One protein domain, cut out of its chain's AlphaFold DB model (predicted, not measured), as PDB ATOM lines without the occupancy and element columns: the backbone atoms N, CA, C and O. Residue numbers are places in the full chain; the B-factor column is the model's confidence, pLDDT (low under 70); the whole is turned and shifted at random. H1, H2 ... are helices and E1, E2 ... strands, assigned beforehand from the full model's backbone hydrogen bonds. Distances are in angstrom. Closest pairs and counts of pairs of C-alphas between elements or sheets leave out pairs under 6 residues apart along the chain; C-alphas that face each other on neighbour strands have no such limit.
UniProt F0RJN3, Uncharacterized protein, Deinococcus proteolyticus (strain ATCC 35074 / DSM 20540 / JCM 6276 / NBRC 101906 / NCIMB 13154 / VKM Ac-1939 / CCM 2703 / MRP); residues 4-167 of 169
ATOM      1  N   ILE A   4     -17.717 -51.138  35.203       97.31
ATOM      2  CA  ILE A   4     -19.003 -51.059  34.523       97.31
ATOM      3  C   ILE A   4     -19.408 -49.596  34.363       97.31
ATOM      4  O   ILE A   4     -19.373 -48.806  35.308       97.31
ATOM      5  N   GLN A   5     -19.821 -49.234  33.149       96.75
ATOM      6  CA  GLN A   5     -20.364 -47.914  32.860       96.75
ATOM      7  C   GLN A   5     -21.883 -47.901  33.066       96.75
ATOM      8  O   GLN A   5     -22.599 -48.751  32.529       96.75
ATOM      9  N   CYS A   6     -22.399 -46.923  33.810       96.19
ATOM     10  CA  CYS A   6     -23.837 -46.727  33.945       96.19
ATOM     11  C   CYS A   6     -24.446 -46.328  32.585       96.19
ATOM     12  O   CYS A   6     -24.029 -45.318  32.012       96.19
ATOM     13  N   PRO A   7     -25.466 -47.049  32.077       94.81
ATOM     14  CA  PRO A   7     -26.013 -46.819  30.738       94.81
ATOM     15  C   PRO A   7     -26.730 -45.472  30.580       94.81
ATOM     16  O   PRO A   7     -26.937 -45.026  29.452       94.81
ATOM     17  N   SER A   8     -27.127 -44.817  31.679       94.25
ATOM     18  CA  SER A   8     -27.750 -43.495  31.600       94.25
ATOM     19  C   SER A   8     -26.773 -42.357  31.864       94.25
ATOM     20  O   SER A   8     -26.586 -41.522  30.981       94.25
ATOM     21  N   CYS A   9     -26.148 -42.297  33.038       93.94
ATOM     22  CA  CYS A   9     -25.303 -41.156  33.404       93.94
ATOM     23  C   CYS A   9     -23.837 -41.284  32.961       93.94
ATOM     24  O   CYS A   9     -23.088 -40.323  33.082       93.94
ATOM     25  N   GLY A  10     -23.412 -42.447  32.458       93.69
ATOM     26  CA  GLY A  10     -22.059 -42.650  31.936       93.69
ATOM     27  C   GLY A  10     -20.959 -42.799  32.993       93.69
ATOM     28  O   GLY A  10     -19.806 -42.983  32.606       93.69
ATOM     29  N   LEU A  11     -21.290 -42.752  34.289       94.25
ATOM     30  CA  LEU A  11     -20.330 -42.964  35.377       94.25
ATOM     31  C   LEU A  11     -19.731 -44.370  35.342       94.25
ATOM     32  O   LEU A  11     -20.437 -45.341  35.067       94.25
ATOM     33  N   LEU A  12     -18.440 -44.465  35.659       96.19
ATOM     34  CA  LEU A  12     -17.721 -45.725  35.821       96.19
ATOM     35  C   LEU A  12     -17.735 -46.149  37.289       96.19
ATOM     36  O   LEU A  12     -17.474 -45.342  38.181       96.19
ATOM     37  N   HIS A  13     -18.014 -47.425  37.524       96.00
ATOM     38  CA  HIS A  13     -17.982 -48.046  38.843       96.00
ATOM     39  C   HIS A  13     -17.202 -49.361  38.785       96.00
ATOM     40  O   HIS A  13     -17.226 -50.010  37.738       96.00
ATOM     41  N   PRO A  14     -16.583 -49.809  39.892       97.12
ATOM     42  CA  PRO A  14     -16.098 -51.180  39.989       97.12
ATOM     43  C   PRO A  14     -17.251 -52.155  39.736       97.12
ATOM     44  O   PRO A  14     -18.306 -52.013  40.352       97.12
ATOM     45  N   ASP A  15     -17.061 -53.130  38.852       96.94
ATOM     46  CA  ASP A  15     -18.082 -54.135  38.555       96.94
ATOM     47  C   ASP A  15     -18.203 -55.123  39.723       96.94
ATOM     48  O   ASP A  15     -17.302 -55.925  39.991       96.94
ATOM     49  N   LEU A  16     -19.320 -55.023  40.445       96.69
ATOM     50  CA  LEU A  16     -19.641 -55.849  41.607       96.69
ATOM     51  C   LEU A  16     -20.776 -56.841  41.306       96.69
ATOM     52  O   LEU A  16     -21.188 -57.580  42.203       96.69
ATOM     53  N   GLY A  17     -21.298 -56.858  40.073       96.56
ATOM     54  CA  GLY A  17     -22.426 -57.698  39.678       96.56
ATOM     55  C   GLY A  17     -23.729 -57.371  40.416       96.56
ATOM     56  O   GLY A  17     -24.527 -58.275  40.685       96.56
ATOM     57  N   LEU A  18     -23.952 -56.105  40.789       97.69
ATOM     58  CA  LEU A  18     -25.143 -55.714  41.544       97.69
ATOM     59  C   LEU A  18     -26.409 -55.747  40.668       97.69
ATOM     60  O   LEU A  18     -26.373 -55.410  39.479       97.69
ATOM     61  N   PRO A  19     -27.574 -56.115  41.239       97.44
ATOM     62  CA  PRO A  19     -28.820 -56.157  40.485       97.44
ATOM     63  C   PRO A  19     -29.234 -54.756  40.025       97.44
ATOM     64  O   PRO A  19     -29.164 -53.785  40.782       97.44
ATOM     65  N   ARG A  20     -29.730 -54.655  38.788       96.25
ATOM     66  CA  ARG A  20     -30.254 -53.391  38.255       96.25
ATOM     67  C   ARG A  20     -31.545 -52.981  38.980       96.25
ATOM     68  O   ARG A  20     -32.391 -53.845  39.241       96.25
ATOM     69  N   PRO A  21     -31.741 -51.683  39.275       97.25
ATOM     70  CA  PRO A  21     -32.998 -51.195  39.831       97.25
ATOM     71  C   PRO A  21     -34.150 -51.360  38.831       97.25
ATOM     72  O   PRO A  21     -33.975 -51.252  37.619       97.25
ATOM     73  N   LYS A  22     -35.361 -51.602  39.341       96.75
ATOM     74  CA  LYS A  22     -36.571 -51.661  38.509       96.75
ATOM     75  C   LYS A  22     -37.028 -50.249  38.139       96.75
ATOM     76  O   LYS A  22     -37.086 -49.386  39.009       96.75
ATOM     77  N   GLY A  23     -37.427 -50.052  36.882       95.62
ATOM     78  CA  GLY A  23     -37.991 -48.786  36.403       95.62
ATOM     79  C   GLY A  23     -36.978 -47.649  36.262       95.62
ATOM     80  O   GLY A  23     -37.389 -46.494  36.232       95.62
ATOM     81  N   LEU A  24     -35.680 -47.961  36.223       97.62
ATOM     82  CA  LEU A  24     -34.595 -47.002  36.036       97.62
ATOM     83  C   LEU A  24     -33.530 -47.604  35.119       97.62
ATOM     84  O   LEU A  24     -33.106 -48.746  35.316       97.62
ATOM     85  N   LEU A  25     -33.044 -46.819  34.159       97.06
ATOM     86  CA  LEU A  25     -31.944 -47.212  33.280       97.06
ATOM     87  C   LEU A  25     -30.610 -46.936  33.987       97.06
ATOM     88  O   LEU A  25     -29.921 -45.959  33.710       97.06
ATOM     89  N   ALA A  26     -30.244 -47.782  34.945       97.19
ATOM     90  CA  ALA A  26     -29.003 -47.651  35.705       97.19
ATOM     91  C   ALA A  26     -28.311 -49.008  35.883       97.19
ATOM     92  O   ALA A  26     -28.959 -50.058  35.874       97.19
ATOM     93  N   SER A  27     -26.988 -48.991  36.070       97.94
ATOM     94  CA  SER A  27     -26.291 -50.154  36.620       97.94
ATOM     95  C   SER A  27     -26.651 -50.320  38.102       97.94
ATOM     96  O   SER A  27     -27.095 -49.364  38.754       97.94
ATOM     97  N   GLY A  28     -26.488 -51.530  38.644       98.31
ATOM     98  CA  GLY A  28     -26.737 -51.769  40.069       98.31
ATOM     99  C   GLY A  28     -25.773 -50.975  40.955       98.31
ATOM    100  O   GLY A  28     -26.157 -50.468  42.005       98.31
ATOM    101  N   GLU A  29     -24.546 -50.784  40.478       97.88
ATOM    102  CA  GLU A  29     -23.460 -50.044  41.115       97.88
ATOM    103  C   GLU A  29     -23.769 -48.552  41.218       97.88
ATOM    104  O   GLU A  29     -23.647 -47.971  42.298       97.88
ATOM    105  N   CYS A  30     -24.250 -47.943  40.130       97.69
ATOM    106  CA  CYS A  30     -24.654 -46.540  40.124       97.69
ATOM    107  C   CYS A  30     -25.802 -46.299  41.112       97.69
ATOM    108  O   CYS A  30     -25.768 -45.347  41.892       97.69
ATOM    109  N   TYR A  31     -26.787 -47.203  41.130       97.88
ATOM    110  CA  TYR A  31     -27.915 -47.122  42.056       97.88
ATOM    111  C   TYR A  31     -27.512 -47.330  43.521       97.88
ATOM    112  O   TYR A  31     -28.023 -46.650  44.415       97.88
ATOM    113  N   ALA A  32     -26.588 -48.251  43.794       97.75
ATOM    114  CA  ALA A  32     -26.078 -48.471  45.142       97.75
ATOM    115  C   ALA A  32     -25.299 -47.248  45.652       97.75
ATOM    116  O   ALA A  32     -25.553 -46.786  46.766       97.75
ATOM    117  N   ALA A  33     -24.418 -46.679  44.826       96.50
ATOM    118  CA  ALA A  33     -23.662 -45.474  45.163       96.50
ATOM    119  C   ALA A  33     -24.584 -44.264  45.399       96.50
ATOM    120  O   ALA A  33     -24.456 -43.567  46.409       96.50
ATOM    121  N   SER A  34     -25.588 -44.057  44.541       96.50
ATOM    122  CA  SER A  34     -26.570 -42.986  44.747       96.50
ATOM    123  C   SER A  34     -27.404 -43.198  46.010       96.50
ATOM    124  O   SER A  34     -27.722 -42.234  46.704       96.50
ATOM    125  N   SER A  35     -27.743 -44.446  46.346       95.69
ATOM    126  CA  SER A  35     -28.496 -44.784  47.561       95.69
ATOM    127  C   SER A  35     -27.693 -44.505  48.834       95.69
ATOM    128  O   SER A  35     -28.257 -44.038  49.824       95.69
ATOM    129  N   GLN A  36     -26.374 -44.727  48.809       94.62
ATOM    130  CA  GLN A  36     -25.489 -44.346  49.913       94.62
ATOM    131  C   GLN A  36     -25.500 -42.830  50.128       94.62
ATOM    132  O   GLN A  36     -25.675 -42.372  51.255       94.62
ATOM    133  N   ILE A  37     -25.416 -42.042  49.056       92.06
ATOM    134  CA  ILE A  37     -25.528 -40.578  49.132       92.06
ATOM    135  C   ILE A  37     -26.917 -40.131  49.610       92.06
ATOM    136  O   ILE A  37     -27.022 -39.252  50.469       92.06
ATOM    137  N   LEU A  38     -27.984 -40.762  49.112       95.06
ATOM    138  CA  LEU A  38     -29.360 -40.483  49.521       95.06
ATOM    139  C   LEU A  38     -29.590 -40.752  51.018       95.06
ATOM    140  O   LEU A  38     -30.433 -40.097  51.626       95.06
ATOM    141  N   SER A  39     -28.831 -41.666  51.634       95.25
ATOM    142  CA  SER A  39     -28.963 -41.987  53.064       95.25
ATOM    143  C   SER A  39     -28.747 -40.767  53.974       95.25
ATOM    144  O   SER A  39     -29.464 -40.615  54.964       95.25
ATOM    145  N   ALA A  40     -27.868 -39.830  53.597       93.00
ATOM    146  CA  ALA A  40     -27.659 -38.578  54.333       93.00
ATOM    147  C   ALA A  40     -28.927 -37.704  54.376       93.00
ATOM    148  O   ALA A  40     -29.173 -36.982  55.341       93.00
ATOM    149  N   PHE A  41     -29.799 -37.821  53.370       95.88
ATOM    150  CA  PHE A  41     -31.073 -37.106  53.316       95.88
ATOM    151  C   PHE A  41     -32.157 -37.719  54.214       95.88
ATOM    152  O   PHE A  41     -33.302 -37.288  54.159       95.88
ATOM    153  N   TYR A  42     -31.831 -38.699  55.061       94.62
ATOM    154  CA  TYR A  42     -32.710 -39.137  56.152       94.62
ATOM    155  C   TYR A  42     -32.431 -38.415  57.477       94.62
ATOM    156  O   TYR A  42     -33.191 -38.583  58.432       94.62
ATOM    157  N   LEU A  43     -31.388 -37.581  57.545       94.12
ATOM    158  CA  LEU A  43     -31.134 -36.733  58.707       94.12
ATOM    159  C   LEU A  43     -32.252 -35.685  58.873       94.12
ATOM    160  O   LEU A  43     -32.733 -35.152  57.866       94.12
ATOM    161  N   PRO A  44     -32.632 -35.308  60.112       94.31
ATOM    162  CA  PRO A  44     -33.697 -34.328  60.358       94.31
ATOM    163  C   PRO A  44     -33.514 -32.999  59.610       94.31
ATOM    164  O   PRO A  44     -34.489 -32.414  59.146       94.31
ATOM    165  N   ALA A  45     -32.267 -32.552  59.436       93.19
ATOM    166  CA  ALA A  45     -31.941 -31.319  58.719       93.19
ATOM    167  C   ALA A  45     -32.176 -31.398  57.195       93.19
ATOM    168  O   ALA A  45     -32.340 -30.365  56.550       93.19
ATOM    169  N   LEU A  46     -32.199 -32.603  56.610       95.44
ATOM    170  CA  LEU A  46     -32.210 -32.819  55.156       95.44
ATOM    171  C   LEU A  46     -33.437 -33.577  54.641       95.44
ATOM    172  O   LEU A  46     -33.708 -33.549  53.439       95.44
ATOM    173  N   VAL A  47     -34.217 -34.209  55.520       96.25
ATOM    174  CA  VAL A  47     -35.357 -35.054  55.127       96.25
ATOM    175  C   VAL A  47     -36.407 -34.326  54.291       96.25
ATOM    176  O   VAL A  47     -36.959 -34.902  53.355       96.25
ATOM    177  N   SER A  48     -36.612 -33.030  54.538       96.25
ATOM    178  CA  SER A  48     -37.524 -32.184  53.754       96.25
ATOM    179  C   SER A  48     -37.044 -31.913  52.320       96.25
ATOM    180  O   SER A  48     -37.818 -31.428  51.496       96.25
ATOM    181  N   LYS A  49     -35.777 -32.218  52.008       97.00
ATOM    182  CA  LYS A  49     -35.136 -32.036  50.695       97.00
ATOM    183  C   LYS A  49     -34.875 -33.351  49.966       97.00
ATOM    184  O   LYS A  49     -34.504 -33.323  48.796       97.00
ATOM    185  N   ARG A  50     -35.098 -34.498  50.617       97.12
ATOM    186  CA  ARG A  50     -34.830 -35.839  50.069       97.12
ATOM    187  C   ARG A  50     -35.443 -36.048  48.686       97.12
ATOM    188  O   ARG A  50     -34.804 -36.634  47.818       97.12
ATOM    189  N   GLN A  51     -36.671 -35.575  48.479       98.12
ATOM    190  CA  GLN A  51     -37.386 -35.842  47.236       98.12
ATOM    191  C   GLN A  51     -36.758 -35.141  46.020       98.12
ATOM    192  O   GLN A  51     -36.838 -35.691  44.929       98.12
ATOM    193  N   TYR A  52     -36.031 -34.027  46.196       98.25
ATOM    194  CA  TYR A  52     -35.232 -33.460  45.102       98.25
ATOM    195  C   TYR A  52     -34.227 -34.475  44.554       98.25
ATOM    196  O   TYR A  52     -34.130 -34.650  43.346       98.25
ATOM    197  N   VAL A  53     -33.510 -35.172  45.440       98.00
ATOM    198  CA  VAL A  53     -32.486 -36.157  45.064       98.00
ATOM    199  C   VAL A  53     -33.121 -37.371  44.395       98.00
ATOM    200  O   VAL A  53     -32.612 -37.848  43.385       98.00
ATOM    201  N   VAL A  54     -34.243 -37.856  44.937       98.12
ATOM    202  CA  VAL A  54     -34.984 -38.996  44.374       98.12
ATOM    203  C   VAL A  54     -35.474 -38.678  42.961       98.12
ATOM    204  O   VAL A  54     -35.188 -39.435  42.032       98.12
ATOM    205  N   ASP A  55     -36.162 -37.547  42.790       98.62
ATOM    206  CA  ASP A  55     -36.774 -37.177  41.515       98.62
ATOM    207  C   ASP A  55     -35.703 -36.835  40.466       98.62
ATOM    208  O   ASP A  55     -35.796 -37.284  39.319       98.62
ATOM    209  N   ALA A  56     -34.647 -36.109  40.856       98.12
ATOM    210  CA  ALA A  56     -33.526 -35.779  39.978       98.12
ATOM    211  C   ALA A  56     -32.757 -37.031  39.533       98.12
ATOM    212  O   ALA A  56     -32.446 -37.173  38.347       98.12
ATOM    213  N   TYR A  57     -32.495 -37.973  40.449       98.12
ATOM    214  CA  TYR A  57     -31.833 -39.230  40.107       98.12
ATOM    215  C   TYR A  57     -32.665 -40.038  39.108       98.12
ATOM    216  O   TYR A  57     -32.126 -40.486  38.095       98.12
ATOM    217  N   ALA A  58     -33.970 -40.180  39.354       98.12
ATOM    218  CA  ALA A  58     -34.867 -40.908  38.463       98.12
ATOM    219  C   ALA A  58     -34.943 -40.269  37.068       98.12
ATOM    220  O   ALA A  58     -34.780 -40.958  36.063       98.12
ATOM    221  N   CYS A  59     -35.081 -38.942  36.995       98.00
ATOM    222  CA  CYS A  59     -35.119 -38.206  35.725       98.00
ATOM    223  C   CYS A  59     -33.755 -38.135  35.014       98.00
ATOM    224  O   CYS A  59     -33.701 -37.817  33.826       98.00
ATOM    225  N   THR A  60     -32.660 -38.453  35.714       97.31
ATOM    226  CA  THR A  60     -31.328 -38.673  35.126       97.31
ATOM    227  C   THR A  60     -31.157 -40.111  34.614       97.31
ATOM    228  O   THR A  60     -30.285 -40.365  33.785       97.31
ATOM    229  N   HIS A  61     -31.999 -41.053  35.053       97.62
ATOM    230  CA  HIS A  61     -31.972 -42.478  34.686       97.62
ATOM    231  C   HIS A  61     -33.318 -42.972  34.118       97.62
ATOM    232  O   HIS A  61     -33.823 -43.999  34.583       97.62
ATOM    233  N   PRO A  62     -33.916 -42.278  33.127       97.19
ATOM    234  CA  PRO A  62     -35.214 -42.671  32.595       97.19
ATOM    235  C   PRO A  62     -35.120 -44.033  31.896       97.19
ATOM    236  O   PRO A  62     -34.207 -44.269  31.106       97.19
ATOM    237  N   ASP A  63     -36.076 -44.915  32.178       96.81
ATOM    238  CA  ASP A  63     -36.278 -46.172  31.449       96.81
ATOM    239  C   ASP A  63     -37.583 -46.078  30.654       96.81
ATOM    240  O   ASP A  63     -38.676 -46.144  31.213       96.81
ATOM    241  N   ASP A  64     -37.476 -45.896  29.343       96.00
ATOM    242  CA  ASP A  64     -38.611 -45.807  28.422       96.00
ATOM    243  C   ASP A  64     -39.031 -47.168  27.843       96.00
ATOM    244  O   ASP A  64     -40.025 -47.259  27.118       96.00
ATOM    245  N   THR A  65     -38.317 -48.239  28.198       95.50
ATOM    246  CA  THR A  65     -38.551 -49.590  27.671       95.50
ATOM    247  C   THR A  65     -39.587 -50.370  28.477       95.50
ATOM    248  O   THR A  65     -40.123 -51.377  28.008       95.50
ATOM    249  N   THR A  66     -39.906 -49.908  29.691       96.38
ATOM    250  CA  THR A  66     -40.876 -50.550  30.582       96.38
ATOM    251  C   THR A  66     -41.973 -49.586  31.016       96.38
ATOM    252  O   THR A  66     -41.742 -48.403  31.252       96.38
ATOM    253  N   ARG A  67     -43.194 -50.107  31.215       96.25
ATOM    254  CA  ARG A  67     -44.312 -49.313  31.762       96.25
ATOM    255  C   ARG A  67     -43.946 -48.655  33.095       96.25
ATOM    256  O   ARG A  67     -44.314 -47.511  33.331       96.25
ATOM    257  N   LEU A  68     -43.235 -49.383  33.958       97.12
ATOM    258  CA  LEU A  68     -42.814 -48.874  35.258       97.12
ATOM    259  C   LEU A  68     -41.839 -47.702  35.106       97.12
ATOM    260  O   LEU A  68     -42.015 -46.701  35.788       97.12
ATOM    261  N   GLY A  69     -40.850 -47.793  34.215       98.00
ATOM    262  CA  GLY A  69     -39.889 -46.710  34.009       98.00
ATOM    263  C   GLY A  69     -40.512 -45.445  33.412       98.00
ATOM    264  O   GLY A  69     -40.219 -44.338  33.876       98.00
ATOM    265  N   VAL A  70     -41.464 -45.601  32.485       98.31
ATOM    266  CA  VAL A  70     -42.267 -44.486  31.953       98.31
ATOM    267  C   VAL A  70     -43.048 -43.802  33.075       98.31
ATOM    268  O   VAL A  70     -43.008 -42.579  33.199       98.31
ATOM    269  N   GLN A  71     -43.718 -44.582  33.931       98.19
ATOM    270  CA  GLN A  71     -44.466 -44.055  35.077       98.19
ATOM    271  C   GLN A  71     -43.553 -43.358  36.090       98.19
ATOM    272  O   GLN A  71     -43.854 -42.242  36.506       98.19
ATOM    273  N   THR A  72     -42.428 -43.975  36.458       98.38
ATOM    274  CA  THR A  72     -41.449 -43.387  37.384       98.38
ATOM    275  C   THR A  72     -40.935 -42.049  36.859       98.38
ATOM    276  O   THR A  72     -40.943 -41.063  37.594       98.38
ATOM    277  N   THR A  73     -40.556 -41.985  35.580       98.56
ATOM    278  CA  THR A  73     -40.075 -40.748  34.946       98.56
ATOM    279  C   THR A  73     -41.166 -39.676  34.934       98.56
ATOM    280  O   THR A  73     -40.912 -38.542  35.331       98.56
ATOM    281  N   ALA A  74     -42.395 -40.032  34.546       98.62
ATOM    282  CA  ALA A  74     -43.517 -39.098  34.517       98.62
ATOM    283  C   ALA A  74     -43.817 -38.511  35.905       98.62
ATOM    284  O   ALA A  74     -43.911 -37.292  36.039       98.62
ATOM    285  N   LEU A  75     -43.903 -39.352  36.940       98.69
ATOM    286  CA  LEU A  75     -44.179 -38.916  38.312       98.69
ATOM    287  C   LEU A  75     -43.088 -37.990  38.855       98.69
ATOM    288  O   LEU A  75     -43.406 -36.967  39.457       98.69
ATOM    289  N   CYS A  76     -41.818 -38.319  38.614       98.75
ATOM    290  CA  CYS A  76     -40.700 -37.494  39.066       98.75
ATOM    291  C   CYS A  76     -40.657 -36.146  38.329       98.75
ATOM    292  O   CYS A  76     -40.437 -35.114  38.956       98.75
ATOM    293  N   LEU A  77     -40.933 -36.113  37.021       98.88
ATOM    294  CA  LEU A  77     -41.039 -34.851  36.279       98.88
ATOM    295  C   LEU A  77     -42.227 -34.007  36.744       98.88
ATOM    296  O   LEU A  77     -42.100 -32.793  36.885       98.88
ATOM    297  N   MET A  78     -43.371 -34.641  37.008       98.81
ATOM    298  CA  MET A  78     -44.558 -33.974  37.540       98.81
ATOM    299  C   MET A  78     -44.271 -33.304  38.880       98.81
ATOM    300  O   MET A  78     -44.637 -32.145  39.065       98.81
ATOM    301  N   THR A  79     -43.590 -33.981  39.803       98.81
ATOM    302  CA  THR A  79     -43.231 -33.370  41.082       98.81
ATOM    303  C   THR A  79     -42.155 -32.295  40.955       98.81
ATOM    304  O   THR A  79     -42.288 -31.255  41.596       98.81
ATOM    305  N   LEU A  80     -41.157 -32.462  40.078       98.75
ATOM    306  CA  LEU A  80     -40.205 -31.387  39.766       98.75
ATOM    307  C   LEU A  80     -40.926 -30.126  39.267       98.75
ATOM    308  O   LEU A  80     -40.661 -29.039  39.777       98.75
ATOM    309  N   GLN A  81     -41.885 -30.264  38.348       98.69
ATOM    310  CA  GLN A  81     -42.706 -29.142  37.886       98.69
ATOM    311  C   GLN A  81     -43.445 -28.466  39.050       98.69
ATOM    312  O   GLN A  81     -43.390 -27.244  39.189       98.69
ATOM    313  N   LEU A  82     -44.084 -29.251  39.922       98.69
ATOM    314  CA  LEU A  82     -44.819 -28.728  41.076       98.69
ATOM    315  C   LEU A  82     -43.921 -27.955  42.056       98.69
ATOM    316  O   LEU A  82     -44.344 -26.924  42.581       98.69
ATOM    317  N   TYR A  83     -42.686 -28.409  42.294       98.00
ATOM    318  CA  TYR A  83     -41.751 -27.693  43.170       98.00
ATOM    319  C   TYR A  83     -41.253 -26.393  42.537       98.00
ATOM    320  O   TYR A  83     -41.194 -25.367  43.213       98.00
ATOM    321  N   MET A  84     -40.855 -26.450  41.261       97.12
ATOM    322  CA  MET A  84     -40.130 -25.355  40.609       97.12
ATOM    323  C   MET A  84     -41.055 -24.266  40.069       97.12
ATOM    324  O   MET A  84     -40.656 -23.106  40.019       97.12
ATOM    325  N   GLU A  85     -42.274 -24.621  39.664       97.62
ATOM    326  CA  GLU A  85     -43.205 -23.691  39.016       97.62
ATOM    327  C   GLU A  85     -44.427 -23.365  39.879       97.62
ATOM    328  O   GLU A  85     -44.952 -22.261  39.781       97.62
ATOM    329  N   CYS A  86     -44.872 -24.294  40.733       97.19
ATOM    330  CA  CYS A  86     -46.100 -24.146  41.529       97.19
ATOM    331  C   CYS A  86     -45.838 -23.950  43.033       97.19
ATOM    332  O   CYS A  86     -46.778 -23.962  43.828       97.19
ATOM    333  N   GLY A  87     -44.571 -23.823  43.445       96.19
ATOM    334  CA  GLY A  87     -44.185 -23.551  44.834       96.19
ATOM    335  C   GLY A  87     -44.547 -24.653  45.835       96.19
ATOM    336  O   GLY A  87     -44.569 -24.402  47.041       96.19
ATOM    337  N   GLN A  88     -44.843 -25.868  45.365       97.81
ATOM    338  CA  GLN A  88     -45.247 -26.965  46.237       97.81
ATOM    339  C   GLN A  88     -44.097 -27.415  47.150       97.81
ATOM    340  O   GLN A  88     -42.926 -27.455  46.758       97.81
ATOM    341  N   ALA A  89     -44.431 -27.801  48.383       97.19
ATOM    342  CA  ALA A  89     -43.443 -28.235  49.359       97.19
ATOM    343  C   ALA A  89     -42.838 -29.599  48.981       97.19
ATOM    344  O   ALA A  89     -43.519 -30.617  48.932       97.19
ATOM    345  N   VAL A  90     -41.518 -29.644  48.809       97.56
ATOM    346  CA  VAL A  90     -40.761 -30.856  48.421       97.56
ATOM    347  C   VAL A  90     -40.927 -32.002  49.420       97.56
ATOM    348  O   VAL A  90     -40.917 -33.174  49.046       97.56
ATOM    349  N   ALA A  91     -41.131 -31.670  50.696       97.50
ATOM    350  CA  ALA A  91     -41.401 -32.639  51.752       97.50
ATOM    351  C   ALA A  91     -42.687 -33.455  51.500       97.50
ATOM    352  O   ALA A  91     -42.809 -34.572  52.001       97.50
ATOM    353  N   GLU A  92     -43.624 -32.932  50.705       97.44
ATOM    354  CA  GLU A  92     -44.863 -33.615  50.330       97.44
ATOM    355  C   GLU A  92     -44.719 -34.501  49.089       97.44
ATOM    356  O   GLU A  92     -45.661 -35.203  48.732       97.44
ATOM    357  N   GLY A  93     -43.567 -34.521  48.420       97.19
ATOM    358  CA  GLY A  93     -43.461 -35.148  47.105       97.19
ATOM    359  C   GLY A  93     -43.790 -36.644  47.067       97.19
ATOM    360  O   GLY A  93     -44.492 -37.102  46.169       97.19
ATOM    361  N   SER A  94     -43.427 -37.408  48.106       96.00
ATOM    362  CA  SER A  94     -43.872 -38.808  48.222       96.00
ATOM    363  C   SER A  94     -45.401 -38.931  48.384       96.00
ATOM    364  O   SER A  94     -45.999 -39.925  47.974       96.00
ATOM    365  N   ALA A  95     -46.066 -37.945  48.998       97.81
ATOM    366  CA  ALA A  95     -47.526 -37.888  49.064       97.81
ATOM    367  C   ALA A  95     -48.137 -37.505  47.708       97.81
ATOM    368  O   ALA A  95     -49.116 -38.133  47.310       97.81
ATOM    369  N   MET A  96     -47.516 -36.582  46.970       98.31
ATOM    370  CA  MET A  96     -47.926 -36.206  45.612       98.31
ATOM    371  C   MET A  96     -47.846 -37.390  44.642       98.31
ATOM    372  O   MET A  96     -48.806 -37.636  43.921       98.31
ATOM    373  N   HIS A  97     -46.773 -38.194  44.670       98.19
ATOM    374  CA  HIS A  97     -46.688 -39.421  43.856       98.19
ATOM    375  C   HIS A  97     -47.833 -40.390  44.150       98.19
ATOM    376  O   HIS A  97     -48.435 -40.943  43.229       98.19
ATOM    377  N   ARG A  98     -48.164 -40.584  45.436       97.81
ATOM    378  CA  ARG A  98     -49.305 -41.422  45.828       97.81
ATOM    379  C   ARG A  98     -50.611 -40.866  45.280       97.81
ATOM    380  O   ARG A  98     -51.403 -41.642  44.761       97.81
ATOM    381  N   GLU A  99     -50.813 -39.558  45.386       97.88
ATOM    382  CA  GLU A  99     -51.999 -38.867  44.892       97.88
ATOM    383  C   GLU A  99     -52.169 -38.999  43.374       97.88
ATOM    384  O   GLU A  99     -53.205 -39.475  42.917       97.88
ATOM    385  N   MET A 100     -51.118 -38.713  42.600       97.94
ATOM    386  CA  MET A 100     -51.098 -38.865  41.137       97.94
ATOM    387  C   MET A 100     -51.427 -40.297  40.684       97.94
ATOM    388  O   MET A 100     -51.967 -40.500  39.597       97.94
ATOM    389  N   MET A 101     -51.121 -41.297  41.518       97.12
ATOM    390  CA  MET A 101     -51.376 -42.711  41.237       97.12
ATOM    391  C   MET A 101     -52.687 -43.258  41.815       97.12
ATOM    392  O   MET A 101     -53.006 -44.420  41.546       97.12
ATOM    393  N   GLN A 102     -53.476 -42.466  42.554       95.50
ATOM    394  CA  GLN A 102     -54.740 -42.923  43.158       95.50
ATOM    395  C   GLN A 102     -55.706 -43.497  42.117       95.50
ATOM    396  O   GLN A 102     -56.287 -44.561  42.331       95.50
ATOM    397  N   SER A 103     -55.824 -42.841  40.959       91.50
ATOM    398  CA  SER A 103     -56.690 -43.278  39.859       91.50
ATOM    399  C   SER A 103     -56.040 -44.309  38.930       91.50
ATOM    400  O   SER A 103     -56.633 -44.654  37.911       91.50
ATOM    401  N   ARG A 104     -54.822 -44.781  39.243       92.44
ATOM    402  CA  ARG A 104     -54.032 -45.720  38.424       92.44
ATOM    403  C   ARG A 104     -53.962 -45.312  36.940       92.44
ATOM    404  O   ARG A 104     -54.352 -46.104  36.081       92.44
ATOM    405  N   PRO A 105     -53.474 -44.098  36.630       93.50
ATOM    406  CA  PRO A 105     -53.427 -43.597  35.262       93.50
ATOM    407  C   PRO A 105     -52.660 -44.541  34.323       93.50
ATOM    408  O   PRO A 105     -51.607 -45.096  34.660       93.50
ATOM    409  N   ASP A 106     -53.200 -44.704  33.121       93.69
ATOM    410  CA  ASP A 106     -52.681 -45.549  32.044       93.69
ATOM    411  C   ASP A 106     -52.260 -44.749  30.801       93.69
ATOM    412  O   ASP A 106     -51.797 -45.324  29.823       93.69
ATOM    413  N   PHE A 107     -52.365 -43.420  30.858       95.56
ATOM    414  CA  PHE A 107     -52.090 -42.514  29.742       95.56
ATOM    415  C   PHE A 107     -50.666 -41.938  29.734       95.56
ATOM    416  O   PHE A 107     -50.366 -41.077  28.908       95.56
ATOM    417  N   PHE A 108     -49.794 -42.347  30.660       97.44
ATOM    418  CA  PHE A 108     -48.393 -41.937  30.611       97.44
ATOM    419  C   PHE A 108     -47.711 -42.588  29.411       97.44
ATOM    420  O   PHE A 108     -47.676 -43.813  29.290       97.44
ATOM    421  N   THR A 109     -47.159 -41.758  28.536       95.94
ATOM    422  CA  THR A 109     -46.419 -42.183  27.350       95.94
ATOM    423  C   THR A 109     -44.929 -41.917  27.537       95.94
ATOM    424  O   THR A 109     -44.575 -40.945  28.212       95.94
ATOM    425  N   PRO A 110     -44.045 -42.732  26.930       96.88
ATOM    426  CA  PRO A 110     -42.621 -42.434  26.882       96.88
ATOM    427  C   PRO A 110     -42.358 -41.012  26.380       96.88
ATOM    428  O   PRO A 110     -42.964 -40.567  25.403       96.88
ATOM    429  N   LEU A 111     -41.446 -40.309  27.046       97.25
ATOM    430  CA  LEU A 111     -40.949 -39.010  26.612       97.25
ATOM    431  C   LEU A 111     -39.555 -39.194  26.018       97.25
ATOM    432  O   LEU A 111     -38.728 -39.900  26.592       97.25
ATOM    433  N   ALA A 112     -39.282 -38.535  24.892       96.31
ATOM    434  CA  ALA A 112     -37.961 -38.585  24.278       96.31
ATOM    435  C   ALA A 112     -36.901 -38.041  25.247       96.31
ATOM    436  O   ALA A 112     -36.981 -36.894  25.688       96.31
ATOM    437  N   ARG A 113     -35.898 -38.855  25.574       93.56
ATOM    438  CA  ARG A 113     -34.847 -38.480  26.522       93.56
ATOM    439  C   ARG A 113     -34.050 -37.259  26.010       93.56
ATOM    440  O   ARG A 113     -33.503 -37.332  24.909       93.56
ATOM    441  N   PRO A 114     -33.928 -36.165  26.789       93.50
ATOM    442  CA  PRO A 114     -33.062 -35.044  26.425       93.50
ATOM    443  C   PRO A 114     -31.571 -35.418  26.571       93.50
ATOM    444  O   PRO A 114     -31.238 -36.438  27.182       93.50
ATOM    445  N   PRO A 115     -30.630 -34.617  26.039       89.81
ATOM    446  CA  PRO A 115     -29.199 -34.882  26.186       89.81
ATOM    447  C   PRO A 115     -28.742 -34.653  27.637       89.81
ATOM    448  O   PRO A 115     -28.277 -33.578  27.982       89.81
ATOM    449  N   LEU A 116     -28.853 -35.666  28.499       87.44
ATOM    450  CA  LEU A 116     -28.575 -35.551  29.944       87.44
ATOM    451  C   LEU A 116     -27.087 -35.669  30.322       87.44
ATOM    452  O   LEU A 116     -26.733 -35.400  31.463       87.44
ATOM    453  N   GLY A 117     -26.208 -36.068  29.396       79.81
ATOM    454  CA  GLY A 117     -24.804 -36.400  29.700       79.81
ATOM    455  C   GLY A 117     -23.924 -35.234  30.168       79.81
ATOM    456  O   GLY A 117     -22.819 -35.472  30.638       79.81
ATOM    457  N   HIS A 118     -24.393 -33.991  30.043       81.75
ATOM    458  CA  HIS A 118     -23.696 -32.798  30.539       81.75
ATOM    459  C   HIS A 118     -24.167 -32.366  31.934       81.75
ATOM    460  O   HIS A 118     -23.584 -31.450  32.514       81.75
ATOM    461  N   LEU A 119     -25.237 -32.972  32.456       89.94
ATOM    462  CA  LEU A 119     -25.740 -32.633  33.777       89.94
ATOM    463  C   LEU A 119     -24.829 -33.205  34.864       89.94
ATOM    464  O   LEU A 119     -24.272 -34.295  34.693       89.94
ATOM    465  N   PRO A 120     -24.734 -32.529  36.020       89.75
ATOM    466  CA  PRO A 120     -24.118 -33.128  37.185       89.75
ATOM    467  C   PRO A 120     -24.827 -34.431  37.569       89.75
ATOM    468  O   PRO A 120     -26.036 -34.595  37.382       89.75
ATOM    469  N   THR A 121     -24.069 -35.364  38.130       92.25
ATOM    470  CA  THR A 121     -24.594 -36.613  38.689       92.25
ATOM    471  C   THR A 121     -24.716 -36.493  40.208       92.25
ATOM    472  O   THR A 121     -24.356 -35.474  40.795       92.25
ATOM    473  N   PHE A 122     -25.170 -37.548  40.890       92.56
ATOM    474  CA  PHE A 122     -25.219 -37.565  42.357       92.56
ATOM    475  C   PHE A 122     -23.834 -37.386  43.021       92.56
ATOM    476  O   PHE A 122     -23.764 -37.126  44.221       92.56
ATOM    477  N   GLN A 123     -22.728 -37.494  42.274       93.31
ATOM    478  CA  GLN A 123     -21.380 -37.289  42.810       93.31
ATOM    479  C   GLN A 123     -21.130 -35.861  43.303       93.31
ATOM    480  O   GLN A 123     -20.234 -35.648  44.111       93.31
ATOM    481  N   ILE A 124     -21.962 -34.883  42.918       94.19
ATOM    482  CA  ILE A 124     -21.891 -33.520  43.472       94.19
ATOM    483  C   ILE A 124     -22.042 -33.462  44.997       94.19
ATOM    484  O   ILE A 124     -21.750 -32.435  45.595       94.19
ATOM    485  N   PHE A 125     -22.537 -34.528  45.628       94.75
ATOM    486  CA  PHE A 125     -22.691 -34.620  47.078       94.75
ATOM    487  C   PHE A 125     -21.475 -35.244  47.785       94.75
ATOM    488  O   PHE A 125     -21.463 -35.323  49.019       94.75
ATOM    489  N   GLU A 126     -20.473 -35.726  47.048       91.50
ATOM    490  CA  GLU A 126     -19.248 -36.283  47.625       91.50
ATOM    491  C   GLU A 126     -18.431 -35.176  48.306       91.50
ATOM    492  O   GLU A 126     -18.217 -34.104  47.751       91.50
ATOM    493  N   GLY A 127     -18.015 -35.403  49.556       88.81
ATOM    494  CA  GLY A 127     -17.240 -34.422  50.331       88.81
ATOM    495  C   GLY A 127     -18.002 -33.157  50.757       88.81
ATOM    496  O   GLY A 127     -17.418 -32.287  51.397       88.81
ATOM    497  N   VAL A 128     -19.297 -33.046  50.446       90.75
ATOM    498  CA  VAL A 128     -20.104 -31.867  50.784       90.75
ATOM    499  C   VAL A 128     -20.650 -31.940  52.211       90.75
ATOM    500  O   VAL A 128     -21.182 -32.970  52.637       90.75
ATOM    501  N   LEU A 129     -20.556 -30.817  52.928       87.12
ATOM    502  CA  LEU A 129     -21.136 -30.622  54.258       87.12
ATOM    503  C   LEU A 129     -22.668 -30.615  54.214       87.12
ATOM    504  O   LEU A 129     -23.272 -30.082  53.284       87.12
ATOM    505  N   ASP A 130     -23.309 -31.121  55.266       83.62
ATOM    506  CA  ASP A 130     -24.773 -31.222  55.335       83.62
ATOM    507  C   ASP A 130     -25.492 -29.877  55.161       83.62
ATOM    508  O   ASP A 130     -26.564 -29.832  54.558       83.62
ATOM    509  N   THR A 131     -24.883 -28.772  55.599       85.44
ATOM    510  CA  THR A 131     -25.426 -27.414  55.429       85.44
ATOM    511  C   THR A 131     -25.592 -27.015  53.959       85.44
ATOM    512  O   THR A 131     -26.522 -26.286  53.628       85.44
ATOM    513  N   GLU A 132     -24.748 -27.543  53.067       92.25
ATOM    514  CA  GLU A 132     -24.763 -27.241  51.630       92.25
ATOM    515  C   GLU A 132     -25.535 -28.281  50.805       92.25
ATOM    516  O   GLU A 132     -26.041 -27.967  49.724       92.25
ATOM    517  N   ARG A 133     -25.691 -29.512  51.317       94.62
ATOM    518  CA  ARG A 133     -26.386 -30.610  50.612       94.62
ATOM    519  C   ARG A 133     -27.806 -30.239  50.196       94.62
ATOM    520  O   ARG A 133     -28.229 -30.571  49.092       94.62
ATOM    521  N   GLY A 134     -28.544 -29.544  51.063       94.81
ATOM    522  CA  GLY A 134     -29.920 -29.134  50.773       94.81
ATOM    523  C   GLY A 134     -30.019 -28.159  49.595       94.81
ATOM    524  O   GLY A 134     -30.932 -28.285  48.775       94.81
ATOM    525  N   ARG A 135     -29.069 -27.218  49.489       95.88
ATOM    526  CA  ARG A 135     -28.981 -26.262  48.378       95.88
ATOM    527  C   ARG A 135     -28.597 -26.974  47.081       95.88
ATOM    528  O   ARG A 135     -29.315 -26.838  46.096       95.88
ATOM    529  N   LEU A 136     -27.553 -27.806  47.110       97.06
ATOM    530  CA  LEU A 136     -27.119 -28.577  45.938       97.06
ATOM    531  C   LEU A 136     -28.201 -29.529  45.419       97.06
ATOM    532  O   LEU A 136     -28.349 -29.687  44.212       97.06
ATOM    533  N   ALA A 137     -28.993 -30.138  46.307       97.25
ATOM    534  CA  ALA A 137     -30.101 -30.997  45.896       97.25
ATOM    535  C   ALA A 137     -31.156 -30.238  45.094       97.25
ATOM    536  O   ALA A 137     -31.622 -30.735  44.070       97.25
ATOM    537  N   ARG A 138     -31.494 -29.022  45.531       97.56
ATOM    538  CA  ARG A 138     -32.397 -28.149  44.785       97.56
ATOM    539  C   ARG A 138     -31.796 -27.756  43.434       97.56
ATOM    540  O   ARG A 138     -32.468 -27.915  42.425       97.56
ATOM    541  N   GLU A 139     -30.545 -27.301  43.407       97.81
ATOM    542  CA  GLU A 139     -29.868 -26.871  42.171       97.81
ATOM    543  C   GLU A 139     -29.749 -28.002  41.147       97.81
ATOM    544  O   GLU A 139     -29.942 -27.790  39.950       97.81
ATOM    545  N   TRP A 140     -29.464 -29.221  41.604       97.88
ATOM    546  CA  TRP A 140     -29.429 -30.390  40.735       97.88
ATOM    547  C   TRP A 140     -30.811 -30.723  40.173       97.88
ATOM    548  O   TRP A 140     -30.954 -30.916  38.967       97.88
ATOM    549  N   ALA A 141     -31.841 -30.723  41.022       98.19
ATOM    550  CA  ALA A 141     -33.220 -30.929  40.595       98.19
ATOM    551  C   ALA A 141     -33.692 -29.855  39.596       98.19
ATOM    552  O   ALA A 141     -34.390 -30.181  38.636       98.19
ATOM    553  N   GLU A 142     -33.285 -28.597  39.781       98.12
ATOM    554  CA  GLU A 142     -33.564 -27.497  38.853       98.12
ATOM    555  C   GLU A 142     -32.889 -27.725  37.497       98.12
ATOM    556  O   GLU A 142     -33.554 -27.642  36.467       98.12
ATOM    557  N   GLN A 143     -31.601 -28.079  37.472       98.06
ATOM    558  CA  GLN A 143     -30.883 -28.376  36.226       98.06
ATOM    559  C   GLN A 143     -31.499 -29.555  35.468       98.06
ATOM    560  O   GLN A 143     -31.684 -29.484  34.252       98.06
ATOM    561  N   VAL A 144     -31.873 -30.617  36.188       98.12
ATOM    562  CA  VAL A 144     -32.589 -31.754  35.604       98.12
ATOM    563  C   VAL A 144     -33.931 -31.294  35.038       98.12
ATOM    564  O   VAL A 144     -34.206 -31.561  33.871       98.12
ATOM    565  N   TRP A 145     -34.737 -30.536  35.788       98.44
ATOM    566  CA  TRP A 145     -36.003 -30.000  35.276       98.44
ATOM    567  C   TRP A 145     -35.813 -29.174  33.997       98.44
ATOM    568  O   TRP A 145     -36.547 -29.370  33.027       98.44
ATOM    569  N   GLN A 146     -34.802 -28.302  33.949       98.19
ATOM    570  CA  GLN A 146     -34.511 -27.483  32.768       98.19
ATOM    571  C   GLN A 146     -34.074 -28.310  31.554       98.19
ATOM    572  O   GLN A 146     -34.504 -28.029  30.432       98.19
ATOM    573  N   ALA A 147     -33.287 -29.369  31.753       98.00
ATOM    574  CA  ALA A 147     -32.921 -30.278  30.666       98.00
ATOM    575  C   ALA A 147     -34.146 -30.964  30.037       98.00
ATOM    576  O   ALA A 147     -34.147 -31.264  28.844       98.00
ATOM    577  N   TRP A 148     -35.211 -31.159  30.818       98.38
ATOM    578  CA  TRP A 148     -36.495 -31.695  30.361       98.38
ATOM    579  C   TRP A 148     -37.456 -30.636  29.781       98.38
ATOM    580  O   TRP A 148     -38.604 -30.967  29.473       98.38
ATOM    581  N   SER A 149     -36.998 -29.396  29.551       98.19
ATOM    582  CA  SER A 149     -37.785 -28.300  28.949       98.19
ATOM    583  C   SER A 149     -38.571 -28.639  27.678       98.19
ATOM    584  O   SER A 149     -39.716 -28.183  27.588       98.19
ATOM    585  N   PRO A 150     -38.092 -29.498  26.748       98.31
ATOM    586  CA  PRO A 150     -38.895 -29.893  25.588       98.31
ATOM    587  C   PRO A 150     -40.235 -30.561  25.942       98.31
ATOM    588  O   PRO A 150     -41.153 -30.557  25.126       98.31
ATOM    589  N   HIS A 151     -40.369 -31.107  27.157       98.56
ATOM    590  CA  HIS A 151     -41.547 -31.854  27.611       98.56
ATOM    591  C   HIS A 151     -42.358 -31.145  28.698       98.56
ATOM    592  O   HIS A 151     -43.351 -31.695  29.173       98.56
ATOM    593  N   HIS A 152     -41.994 -29.917  29.087       98.62
ATOM    594  CA  HIS A 152     -42.691 -29.186  30.157       98.62
ATOM    595  C   HIS A 152     -44.194 -29.053  29.903       98.62
ATOM    596  O   HIS A 152     -44.987 -29.234  30.821       98.62
ATOM    597  N   ALA A 153     -44.603 -28.794  28.657       98.50
ATOM    598  CA  ALA A 153     -46.019 -28.698  28.299       98.50
ATOM    599  C   ALA A 153     -46.785 -29.998  28.602       98.50
ATOM    600  O   ALA A 153     -47.881 -29.954  29.163       98.50
ATOM    601  N   GLN A 154     -46.190 -31.154  28.295       98.62
ATOM    602  CA  GLN A 154     -46.793 -32.459  28.561       98.62
ATOM    603  C   GLN A 154     -46.882 -32.749  30.064       98.62
ATOM    604  O   GLN A 154     -47.909 -33.233  30.543       98.62
ATOM    605  N   VAL A 155     -45.835 -32.412  30.817       98.62
ATOM    606  CA  VAL A 155     -45.792 -32.593  32.274       98.62
ATOM    607  C   VAL A 155     -46.835 -31.712  32.970       98.62
ATOM    608  O   VAL A 155     -47.598 -32.202  33.804       98.62
ATOM    609  N   ARG A 156     -46.949 -30.436  32.574       98.50
ATOM    610  CA  ARG A 156     -48.002 -29.525  33.060       98.50
ATOM    611  C   ARG A 156     -49.397 -30.069  32.754       98.50
ATOM    612  O   ARG A 156     -50.260 -30.046  33.626       98.50
ATOM    613  N   ALA A 157     -49.615 -30.607  31.552       98.31
ATOM    614  CA  ALA A 157     -50.892 -31.215  31.181       98.31
ATOM    615  C   ALA A 157     -51.244 -32.428  32.062       98.31
ATOM    616  O   ALA A 157     -52.403 -32.589  32.451       98.31
ATOM    617  N   TRP A 158     -50.265 -33.263  32.429       98.44
ATOM    618  CA  TRP A 158     -50.493 -34.358  33.378       98.44
ATOM    619  C   TRP A 158     -50.850 -33.852  34.778       98.44
ATOM    620  O   TRP A 158     -51.798 -34.366  35.374       98.44
ATOM    621  N   ASN A 159     -50.158 -32.827  35.282       98.38
ATOM    622  CA  ASN A 159     -50.471 -32.233  36.586       98.38
ATOM    623  C   ASN A 159     -51.857 -31.578  36.609       98.38
ATOM    624  O   ASN A 159     -52.627 -31.836  37.530       98.38
ATOM    625  N   LEU A 160     -52.229 -30.828  35.567       97.56
ATOM    626  CA  LEU A 160     -53.580 -30.269  35.424       97.56
ATOM    627  C   LEU A 160     -54.662 -31.355  35.398       97.56
ATOM    628  O   LEU A 160     -55.765 -31.143  35.892       97.56
ATOM    629  N   ARG A 161     -54.357 -32.527  34.832       97.31
ATOM    630  CA  ARG A 161     -55.298 -33.648  34.767       97.31
ATOM    631  C   ARG A 161     -55.440 -34.395  36.095       97.31
ATOM    632  O   ARG A 161     -56.549 -34.806  36.420       97.31
ATOM    633  N   LEU A 162     -54.341 -34.635  36.810       97.56
ATOM    634  CA  LEU A 162     -54.322 -35.528  37.979       97.56
ATOM    635  C   LEU A 162     -54.414 -34.794  39.313       97.56
ATOM    636  O   LEU A 162     -55.036 -35.293  40.245       97.56
ATOM    637  N   VAL A 163     -53.804 -33.616  39.407       97.25
ATOM    638  CA  VAL A 163     -53.709 -32.827  40.641       97.25
ATOM    639  C   VAL A 163     -53.929 -31.333  40.359       97.25
ATOM    640  O   VAL A 163     -53.102 -30.507  40.742       97.25
ATOM    641  N   PRO A 164     -55.048 -30.932  39.712       96.62
ATOM    642  CA  PRO A 164     -55.284 -29.537  39.319       96.62
ATOM    643  C   PRO A 164     -55.207 -28.552  40.493       96.62
ATOM    644  O   PRO A 164     -54.736 -27.432  40.331       96.62
ATOM    645  N   HIS A 165     -55.602 -28.983  41.693       95.88
ATOM    646  CA  HIS A 165     -55.549 -28.175  42.912       95.88
ATOM    647  C   HIS A 165     -54.118 -27.854  43.387       95.88
ATOM    648  O   HIS A 165     -53.958 -26.980  44.231       95.88
ATOM    649  N   ARG A 166     -53.084 -28.532  42.862       95.88
ATOM    650  CA  ARG A 166     -51.664 -28.258  43.160       95.88
ATOM    651  C   ARG A 166     -50.985 -27.345  42.143       95.88
ATOM    652  O   ARG A 166     -49.859 -26.921  42.379       95.88
ATOM    653  N   VAL A 167     -51.636 -27.080  41.007       93.12
ATOM    654  CA  VAL A 167     -51.061 -26.285  39.907       93.12
ATOM    655  C   VAL A 167     -51.342 -24.787  40.080       93.12
ATOM    656  O   VAL A 167     -50.616 -23.962  39.531       93.12
TER     657      VAL A 167
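AT A GLANCE: This is residues 4 to 167 of the 169 residues of an uncharacterized protein of Deinococcus proteolyticus (strain ATCC 35074 / DSM 20540 / JCM 6276 / NBRC 101906 / NCIMB 13154 / VKM Ac-1939 / CCM 2703 / MRP) (UniProt F0RJN3). Two helices, H3 and H2, cross in the core of a compact helical body; H7 and H4 pack on H3, while H1 and H6 pack on H2, and tiny H5 sits between H1 and H6. A small loop holding strand E1 lies at the far end near the start of H1, and a long unnamed stretch, residues 101 to 121, leads from H4 to H5. The 164 printed residues are mostly helix by class, in the order E1, H1, H2, H3, H4, H5, H6, H7. The radius of gyration of the C-alphas is 15.2 A, and the spans are 43 by 36 by 26 A.

IN THESE COORDINATES: Find C-alpha 67 at (-44.312, -49.313, 31.762); from there H3, residues 67 to 85, runs 26.7 A to C-alpha 85 at (-43.205, -23.691, 39.016). Before it come E1, residues 12 to 14, 7.1 A long, H1, residues 28 to 42, 21.3 A, and H2, residues 47 to 60, 20.7 A. After it come H4, residues 90 to 100, 15.0 A, H5, residues 122 to 125, 6.1 A, H6, residues 130 to 147, 26.0 A, and H7, residues 149 to 162, 20.2 A, ending at C-alpha 162 at (-54.322, -35.528, 37.979).

HOW THE PARTS SIT: Start at H3, a hub with H2. H3 touches H2 with residues 72 to 80 alone, at a steep tilt of 53 degrees, opposite ways; the closest C-alphas, of Asp 55 and Cys 76, are 4.6 A apart. H7 touches H3 about perpendicular, at 87 degrees, closest at the C-alphas of Met 78 and Val 155, 5.6 A. H4 touches H3 at a steep tilt of 46 degrees, closest at the C-alphas of Leu 75 and His 97, 6.1 A. H2 and H6 touch at 34.9 degrees, only just shallow, closest at the C-alphas of Ala 56 and Ala 141, 4.9 A. H1 and H2 form a helical hairpin at a shallow tilt of 21 degrees, closest at the C-alphas of Phe 41 and Val 47, 5.1 A. H5 touches H1, closest at the C-alphas of Ser 34 and Phe 122, 6.1 A. E1 pairs with no named strand, but residues 4 to 5 pair antiparallel with residues 12 to 13 of E1. Every O i to N i+4 pair is within hydrogen-bond range in H3, but 8 of 11 in H1, 7 of 10 in H2, 5 of 7 in H4, 12 of 14 in H6 and 8 of 10 in H7; H5 is too short for such a pair.

THE WHOLE: The two C-alphas farthest apart, of Asp 15 and His 165, are 45.8 A apart. The printed part has no cut; its long links are E1 to H1 and H4 to H5. Mean pLDDT of the printed part is 96.0, and no printed residue is under 70.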